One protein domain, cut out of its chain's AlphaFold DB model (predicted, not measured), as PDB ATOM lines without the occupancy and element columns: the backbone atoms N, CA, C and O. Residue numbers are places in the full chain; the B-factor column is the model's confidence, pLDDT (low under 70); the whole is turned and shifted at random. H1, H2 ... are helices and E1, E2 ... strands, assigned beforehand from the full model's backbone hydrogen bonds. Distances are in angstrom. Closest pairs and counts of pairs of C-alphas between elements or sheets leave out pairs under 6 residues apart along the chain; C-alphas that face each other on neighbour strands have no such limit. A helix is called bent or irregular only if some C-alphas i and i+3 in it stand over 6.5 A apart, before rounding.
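Overview. This is residues 22 to 60 and 73 to 93 of the 724 residues of an uncharacterized protein of Wolfiporia cocos (strain MD-104) (UniProt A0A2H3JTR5). What does the model look like on first sight? A small ladder of two short strands, E1 and E2, has the helix H2 at the end of E2 and the short helix H1 just before E1, while a long stretch with no named element, residues 22 to 45, loops widely past them. What is it built of? The printed part has 60 residues with two named helices and two named strands, in the order H1, E1, E2, H2 along the chain; the sheet E1 - E2 is antiparallel, and the class is mixed, helices and strands, with under half of the residues in named elements. How large is its outline? The whole is compact, with a radius of gyration of the C-alphas of 11.3 A, and its C-alphas span 30 by 26 by 19 A.

Along the chain. Where are the strands? E1 is residues 54 to 56, 6.9 A from first to last C-alpha, and begins at C-alpha 54 (42.443, 35.772, 5.953). E2 is residues 74 to 76, also 6.9 A long. Where are the helices? H2 is residues 78 to 91, 17.5 A long, and ends at C-alpha 91 (60.185, 36.936, 9.181). H1 is residues 46 to 51, 8.6 A long, and begins at C-alpha 46 (48.066, 45.131, 15.137).

Arrangement. How do the two strands pair? E1 and E2 are antiparallel, with 139 degrees between their directions, and C-alphas 55 and 75 face each other at 5.4 A. N 55 and O 75 are within hydrogen-bond range at 3.0 A, and so are N 75 and O 55 at 2.8 A. Where does H2 stand? The closest C-alphas of E2 and H2 are those of Pro 76 and Ala 85, 6.8 A apart, the one pair of theirs within 8 A, while E1 and H2 are apart. H1 and H2 are near each other, with 5 pairs of C-alphas within 10 A, and H1 and E2 are apart. How do the helix backbones run? In H1 every O i to N i+4 pair is within hydrogen-bond range, and in H2 6 of 10 are. H2 is irregular: C-alphas 79 and 82 are 8.7 A apart, against about 5 A in a regular helix.

Size, cuts and confidence. Which C-alphas lie farthest apart? Those of Thr 32 and Gln 83, at 31.0 A. Where is the printed part cut, and how are its links? Residues 61 to 72 are not printed, and C-alphas 60 and 73 are 5.8 A apart across the cut, which lies in the link from E1 to E2. The links from H1 to E1 and from E2 to H2 are tight. Where is confidence low? The mean pLDDT of the printed part is 74.3, and residue 28 and residues 82 to 93 are under 70.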
ATOM      1  N   TRP A  22      37.042  39.405  17.399       74.12
ATOM      2  CA  TRP A  22      37.520  39.565  16.021       74.12
ATOM      3  C   TRP A  22      36.722  40.641  15.262       74.12
ATOM      4  O   TRP A  22      35.497  40.569  15.193       74.12
ATOM      5  N   GLN A  23      37.412  41.635  14.688       71.25
ATOM      6  CA  GLN A  23      36.789  42.767  13.973       71.25
ATOM      7  C   GLN A  23      36.840  42.643  12.440       71.25
ATOM      8  O   GLN A  23      36.090  43.325  11.743       71.25
ATOM      9  N   GLY A  24      37.721  41.799  11.896       72.56
ATOM     10  CA  GLY A  24      37.801  41.533  10.460       72.56
ATOM     11  C   GLY A  24      36.724  40.560   9.968       72.56
ATOM     12  O   GLY A  24      36.056  39.875  10.741       72.56
ATOM     13  N   SER A  25      36.601  40.412   8.649       71.56
ATOM     14  CA  SER A  25      35.789  39.334   8.070       71.56
ATOM     15  C   SER A  25      36.516  37.996   8.251       71.56
ATOM     16  O   SER A  25      37.539  37.745   7.610       71.56
ATOM     17  N   TRP A  26      36.024  37.157   9.168       73.00
ATOM     18  CA  TRP A  26      36.509  35.784   9.338       73.00
ATOM     19  C   TRP A  26      35.971  34.909   8.191       73.00
ATOM     20  O   TRP A  26      34.769  34.962   7.916       73.00
ATOM     21  N   PRO A  27      36.812  34.122   7.496       73.12
ATOM     22  CA  PRO A  27      36.357  33.303   6.377       73.12
ATOM     23  C   PRO A  27      35.372  32.217   6.861       73.12
ATOM     24  O   PRO A  27      35.728  31.428   7.739       73.12
ATOM     25  N   PRO A  28      34.162  32.101   6.274       69.50
ATOM     26  CA  PRO A  28      33.128  31.165   6.740       69.50
ATOM     27  C   PRO A  28      33.480  29.685   6.512       69.50
ATOM     28  O   PRO A  28      32.764  28.801   6.967       69.50
ATOM     29  N   THR A  29      34.585  29.414   5.812       73.38
ATOM     30  CA  THR A  29      35.165  28.086   5.565       73.38
ATOM     31  C   THR A  29      36.152  27.636   6.651       73.38
ATOM     32  O   THR A  29      36.853  26.640   6.465       73.38
ATOM     33  N   ALA A  30      36.262  28.364   7.766       71.94
ATOM     34  CA  ALA A  30      37.159  27.999   8.857       71.94
ATOM     35  C   ALA A  30      36.685  26.731   9.603       71.94
ATOM     36  O   ALA A  30      35.532  26.690  10.032       71.94
ATOM     37  N   PRO A  31      37.551  25.715   9.812       73.19
ATOM     38  CA  PRO A  31      37.177  24.512  10.551       73.19
ATOM     39  C   PRO A  31      36.742  24.804  11.992       73.19
ATOM     40  O   PRO A  31      37.401  25.552  12.720       73.19
ATOM     41  N   THR A  32      35.659  24.159  12.423       73.62
ATOM     42  CA  THR A  32      35.139  24.238  13.792       73.62
ATOM     43  C   THR A  32      36.215  23.843  14.806       73.62
ATOM     44  O   THR A  32      36.811  22.773  14.702       73.62
ATOM     45  N   GLY A  33      36.466  24.704  15.797       78.06
ATOM     46  CA  GLY A  33      37.484  24.479  16.833       78.06
ATOM     47  C   GLY A  33      38.911  24.921  16.472       78.06
ATOM     48  O   GLY A  33      39.818  24.711  17.275       78.06
ATOM     49  N   TYR A  34      39.144  25.549  15.312       77.44
ATOM     50  CA  TYR A  34      40.463  26.103  14.985       77.44
ATOM     51  C   TYR A  34      40.831  27.276  15.929       77.44
ATOM     52  O   TYR A  34      39.991  28.154  16.144       77.44
ATOM     53  N   PRO A  35      42.067  27.351  16.472       73.56
ATOM     54  CA  PRO A  35      42.458  28.322  17.505       73.56
ATOM     55  C   PRO A  35      42.750  29.735  16.954       73.56
ATOM     56  O   PRO A  35      43.822  30.295  17.171       73.56
ATOM     57  N   GLY A  36      41.779  30.320  16.246       78.44
ATOM     58  CA  GLY A  36      41.811  31.704  15.767       78.44
ATOM     59  C   GLY A  36      42.901  32.021  14.726       78.44
ATOM     60  O   GLY A  36      43.484  31.116  14.118       78.44
ATOM     61  N   PRO A  37      43.154  33.316  14.465       78.25
ATOM     62  CA  PRO A  37      44.265  33.759  13.633       78.25
ATOM     63  C   PRO A  37      45.606  33.648  14.379       78.25
ATOM     64  O   PRO A  37      45.641  33.750  15.607       78.25
ATOM     65  N   PRO A  38      46.733  33.493  13.659       79.75
ATOM     66  CA  PRO A  38      48.056  33.500  14.276       79.75
ATOM     67  C   PRO A  38      48.349  34.828  15.010       79.75
ATOM     68  O   PRO A  38      47.818  35.877  14.630       79.75
ATOM     69  N   PRO A  39      49.204  34.812  16.054       83.88
ATOM     70  CA  PRO A  39      49.542  36.007  16.824       83.88
ATOM     71  C   PRO A  39      50.266  37.056  15.969       83.88
ATOM     72  O   PRO A  39      51.022  36.718  15.058       83.88
ATOM     73  N   ILE A  40      50.044  38.332  16.296       86.88
ATOM     74  CA  ILE A  40      50.573  39.495  15.564       86.88
ATOM     75  C   ILE A  40      52.118  39.463  15.557       86.88
ATOM     76  O   ILE A  40      52.722  39.529  16.632       86.88
ATOM     77  N   PRO A  41      52.785  39.403  14.388       78.31
ATOM     78  CA  PRO A  41      54.239  39.420  14.306       78.31
ATOM     79  C   PRO A  41      54.809  40.786  14.688       78.31
ATOM     80  O   PRO A  41      54.288  41.833  14.293       78.31
ATOM     81  N   THR A  42      55.932  40.779  15.405       80.19
ATOM     82  CA  THR A  42      56.636  41.992  15.834       80.19
ATOM     83  C   THR A  42      56.950  42.902  14.643       80.19
ATOM     84  O   THR A  42      57.660  42.502  13.722       80.19
ATOM     85  N   GLY A  43      56.436  44.135  14.678       81.88
ATOM     86  CA  GLY A  43      56.615  45.134  13.617       81.88
ATOM     87  C   GLY A  43      55.457  45.245  12.616       81.88
ATOM     88  O   GLY A  43      55.471  46.162  11.799       81.88
ATOM     89  N   VAL A  44      54.439  44.380  12.684       83.19
ATOM     90  CA  VAL A  44      53.195  44.547  11.913       83.19
ATOM     91  C   VAL A  44      52.192  45.387  12.713       83.19
ATOM     92  O   VAL A  44      52.088  45.244  13.930       83.19
ATOM     93  N   ASN A  45      51.443  46.269  12.044       84.25
ATOM     94  CA  ASN A  45      50.388  47.057  12.689       84.25
ATOM     95  C   ASN A  45      49.279  46.113  13.219       84.25
ATOM     96  O   ASN A  45      48.641  45.432  12.409       84.25
ATOM     97  N   PRO A  46      49.010  46.078  14.541       82.12
ATOM     98  CA  PRO A  46      48.066  45.131  15.137       82.12
ATOM     99  C   PRO A  46      46.625  45.349  14.657       82.12
ATOM    100  O   PRO A  46      45.884  44.387  14.472       82.12
ATOM    101  N   GLN A  47      46.238  46.597  14.384       81.31
ATOM    102  CA  GLN A  47      44.893  46.930  13.917       81.31
ATOM    103  C   GLN A  47      44.691  46.516  12.451       81.31
ATOM    104  O   GLN A  47      43.620  46.038  12.091       81.31
ATOM    105  N   ALA A  48      45.740  46.595  11.623       81.88
ATOM    106  CA  ALA A  48      45.721  46.040  10.267       81.88
ATOM    107  C   ALA A  48      45.692  44.497  10.272       81.88
ATOM    108  O   ALA A  48      45.004  43.900   9.450       81.88
ATOM    109  N   TRP A  49      46.380  43.853  11.224       84.12
ATOM    110  CA  TRP A  49      46.346  42.394  11.405       84.12
ATOM    111  C   TRP A  49      44.957  41.886  11.819       84.12
ATOM    112  O   TRP A  49      44.514  40.854  11.320       84.12
ATOM    113  N   MET A  50      44.264  42.616  12.702       83.56
ATOM    114  CA  MET A  50      42.925  42.265  13.204       83.56
ATOM    115  C   MET A  50      41.772  42.629  12.256       83.56
ATOM    116  O   MET A  50      40.757  41.939  12.245       83.56
ATOM    117  N   ALA A  51      41.910  43.692  11.459       83.88
ATOM    118  CA  ALA A  51      40.942  44.041  10.413       83.88
ATOM    119  C   ALA A  51      41.168  43.254   9.104       83.88
ATOM    120  O   ALA A  51      40.270  43.158   8.266       83.88
ATOM    121  N   GLY A  52      42.371  42.708   8.913       84.12
ATOM    122  CA  GLY A  52      42.793  42.041   7.689       84.12
ATOM    123  C   GLY A  52      42.026  40.751   7.394       84.12
ATOM    124  O   GLY A  52      41.827  39.900   8.260       84.12
ATOM    125  N   GLN A  53      41.638  40.577   6.130       83.81
ATOM    126  CA  GLN A  53      41.041  39.331   5.643       83.81
ATOM    127  C   GLN A  53      42.079  38.200   5.622       83.81
ATOM    128  O   GLN A  53      43.221  38.402   5.201       83.81
ATOM    129  N   TRP A  54      41.653  37.001   6.013       82.56
ATOM    130  CA  TRP A  54      42.443  35.772   5.953       82.56
ATOM    131  C   TRP A  54      41.857  34.819   4.915       82.56
ATOM    132  O   TRP A  54      40.639  34.688   4.805       82.56
ATOM    133  N   GLN A  55      42.720  34.140   4.162       84.25
ATOM    134  CA  GLN A  55      42.322  33.154   3.160       84.25
ATOM    135  C   GLN A  55      43.005  31.817   3.448       84.25
ATOM    136  O   GLN A  55      44.163  31.783   3.870       84.25
ATOM    137  N   LEU A  56      42.300  30.705   3.227       81.44
ATOM    138  CA  LEU A  56      42.906  29.380   3.336       81.44
ATOM    139  C   LEU A  56      44.011  29.267   2.276       81.44
ATOM    140  O   LEU A  56      43.777  29.540   1.098       81.44
ATOM    141  N   ASN A  57      45.216  28.895   2.694       80.62
ATOM    142  CA  ASN A  57      46.372  28.782   1.819       80.62
ATOM    143  C   ASN A  57      46.141  27.635   0.808       80.62
ATOM    144  O   ASN A  57      46.094  26.479   1.230       80.62
ATOM    145  N   PRO A  58      46.039  27.896  -0.511       76.31
ATOM    146  CA  PRO A  58      45.716  26.862  -1.502       76.31
ATOM    147  C   PRO A  58      46.819  25.803  -1.671       76.31
ATOM    148  O   PRO A  58      46.590  24.758  -2.282       76.31
ATOM    149  N   TYR A  59      48.014  26.043  -1.119       78.25
ATOM    150  CA  TYR A  59      49.104  25.070  -1.069       78.25
ATOM    151  C   TYR A  59      49.044  24.158   0.170       78.25
ATOM    152  O   TYR A  59      49.781  23.173   0.236       78.25
ATOM    153  N   PHE A  60      48.167  24.432   1.144       79.56
ATOM    154  CA  PHE A  60      47.983  23.575   2.315       79.56
ATOM    155  C   PHE A  60      47.205  22.304   1.938       79.56
ATOM    156  O   PHE A  60      46.006  22.338   1.677       79.56
ATOM    157  N   ALA A  73      47.615  26.911   8.029       78.56
ATOM    158  CA  ALA A  73      46.598  26.675   7.004       78.56
ATOM    159  C   ALA A  73      46.053  27.981   6.391       78.56
ATOM    160  O   ALA A  73      45.430  27.952   5.333       78.56
ATOM    161  N   TRP A  74      46.313  29.126   7.028       78.88
ATOM    162  CA  TRP A  74      45.850  30.452   6.625       78.88
ATOM    163  C   TRP A  74      47.002  31.316   6.111       78.88
ATOM    164  O   TRP A  74      48.080  31.351   6.705       78.88
ATOM    165  N   ALA A  75      46.743  32.052   5.034       83.69
ATOM    166  CA  ALA A  75      47.598  33.105   4.504       83.69
ATOM    167  C   ALA A  75      46.875  34.467   4.602       83.69
ATOM    168  O   ALA A  75      45.641  34.508   4.516       83.69
ATOM    169  N   PRO A  76      47.606  35.586   4.767       79.81
ATOM    170  CA  PRO A  76      47.012  36.915   4.664       79.81
ATOM    171  C   PRO A  76      46.484  37.134   3.239       79.81
ATOM    172  O   PRO A  76      47.148  36.787   2.259       79.81
ATOM    173  N   HIS A  77      45.284  37.698   3.112       81.56
ATOM    174  CA  HIS A  77      44.670  37.950   1.809       81.56
ATOM    175  C   HIS A  77      45.458  39.026   1.019       81.56
ATOM    176  O   HIS A  77      45.951  39.980   1.627       81.56
ATOM    177  N   PRO A  78      45.559  38.959  -0.327       78.31
ATOM    178  CA  PRO A  78      46.365  39.904  -1.113       78.31
ATOM    179  C   PRO A  78      46.016  41.396  -0.945       78.31
ATOM    180  O   PRO A  78      46.854  42.252  -1.234       78.31
ATOM    181  N   SER A  79      44.821  41.727  -0.436       77.88
ATOM    182  CA  SER A  79      44.411  43.106  -0.113       77.88
ATOM    183  C   SER A  79      45.267  43.792   0.962       77.88
ATOM    184  O   SER A  79      45.226  45.013   1.073       77.88
ATOM    185  N   TRP A  80      46.083  43.047   1.715       71.00
ATOM    186  CA  TRP A  80      47.029  43.590   2.700       71.00
ATOM    187  C   TRP A  80      48.189  44.386   2.067       71.00
ATOM    188  O   TRP A  80      48.909  45.101   2.765       71.00
ATOM    189  N   GLY A  81      48.393  44.262   0.752       74.12
ATOM    190  CA  GLY A  81      49.459  44.942   0.022       74.12
ATOM    191  C   GLY A  81      50.844  44.309   0.206       74.12
ATOM    192  O   GLY A  81      51.134  43.590   1.166       74.12
ATOM    193  N   ALA A  82      51.737  44.591  -0.746       61.81
ATOM    194  CA  ALA A  82      53.032  43.915  -0.851       61.81
ATOM    195  C   ALA A  82      53.944  44.110   0.377       61.81
ATOM    196  O   ALA A  82      54.756  43.236   0.666       61.81
ATOM    197  N   GLN A  83      53.824  45.217   1.118       62.50
ATOM    198  CA  GLN A  83      54.651  45.456   2.309       62.50
ATOM    199  C   GLN A  83      54.251  44.556   3.488       62.50
ATOM    200  O   GLN A  83      55.123  43.920   4.075       62.50
ATOM    201  N   ALA A  84      52.957  44.439   3.805       60.81
ATOM    202  CA  ALA A  84      52.502  43.596   4.911       60.81
ATOM    203  C   ALA A  84      52.617  42.096   4.578       60.81
ATOM    204  O   ALA A  84      53.039  41.312   5.428       60.81
ATOM    205  N   ALA A  85      52.342  41.710   3.325       60.84
ATOM    206  CA  ALA A  85      52.555  40.343   2.851       60.84
ATOM    207  C   ALA A  85      54.036  39.920   2.956       60.84
ATOM    208  O   ALA A  85      54.334  38.850   3.487       60.84
ATOM    209  N   ASN A  86      54.977  40.777   2.533       62.25
ATOM    210  CA  ASN A  86      56.408  40.496   2.686       62.25
ATOM    211  C   ASN A  86      56.868  40.531   4.152       62.25
ATOM    212  O   ASN A  86      57.695  39.705   4.528       62.25
ATOM    213  N   ALA A  87      56.334  41.420   4.998       61.25
ATOM    214  CA  ALA A  87      56.677  41.453   6.423       61.25
ATOM    215  C   ALA A  87      56.293  40.145   7.143       61.25
ATOM    216  O   ALA A  87      57.088  39.611   7.918       61.25
ATOM    217  N   ALA A  88      55.113  39.592   6.838       59.59
ATOM    218  CA  ALA A  88      54.684  38.292   7.348       59.59
ATOM    219  C   ALA A  88      55.536  37.134   6.785       59.59
ATOM    220  O   ALA A  88      55.980  36.271   7.541       59.59
ATOM    221  N   ALA A  89      55.811  37.129   5.475       57.97
ATOM    222  CA  ALA A  89      56.531  36.037   4.816       57.97
ATOM    223  C   ALA A  89      58.041  35.996   5.133       57.97
ATOM    224  O   ALA A  89      58.597  34.921   5.354       57.97
ATOM    225  N   ALA A  90      58.723  37.145   5.180       53.22
ATOM    226  CA  ALA A  90      60.180  37.201   5.331       53.22
ATOM    227  C   ALA A  90      60.666  36.908   6.763       53.22
ATOM    228  O   ALA A  90      61.806  36.469   6.946       53.22
ATOM    229  N   ASN A  91      59.821  37.139   7.776       46.69
ATOM    230  CA  ASN A  91      60.185  36.936   9.181       46.69
ATOM    231  C   ASN A  91      59.730  35.575   9.748       46.69
ATOM    232  O   ASN A  91      60.230  35.157  10.788       46.69
ATOM    233  N   TYR A  92      58.831  34.853   9.064       45.62
ATOM    234  CA  TYR A  92      58.261  33.585   9.544       45.62
ATOM    235  C   TYR A  92      58.698  32.366   8.711       45.62
ATOM    236  O   TYR A  92      57.882  31.608   8.189       45.62
ATOM    237  N   ASN A  93      60.012  32.150   8.598       51.12
ATOM    238  CA  ASN A  93      60.558  30.874   8.125       51.12
ATOM    239  C   ASN A  93      60.688  29.905   9.325       51.12
ATOM    240  O   ASN A  93      61.610  30.086  10.125       51.12
TER     241      ASN A  93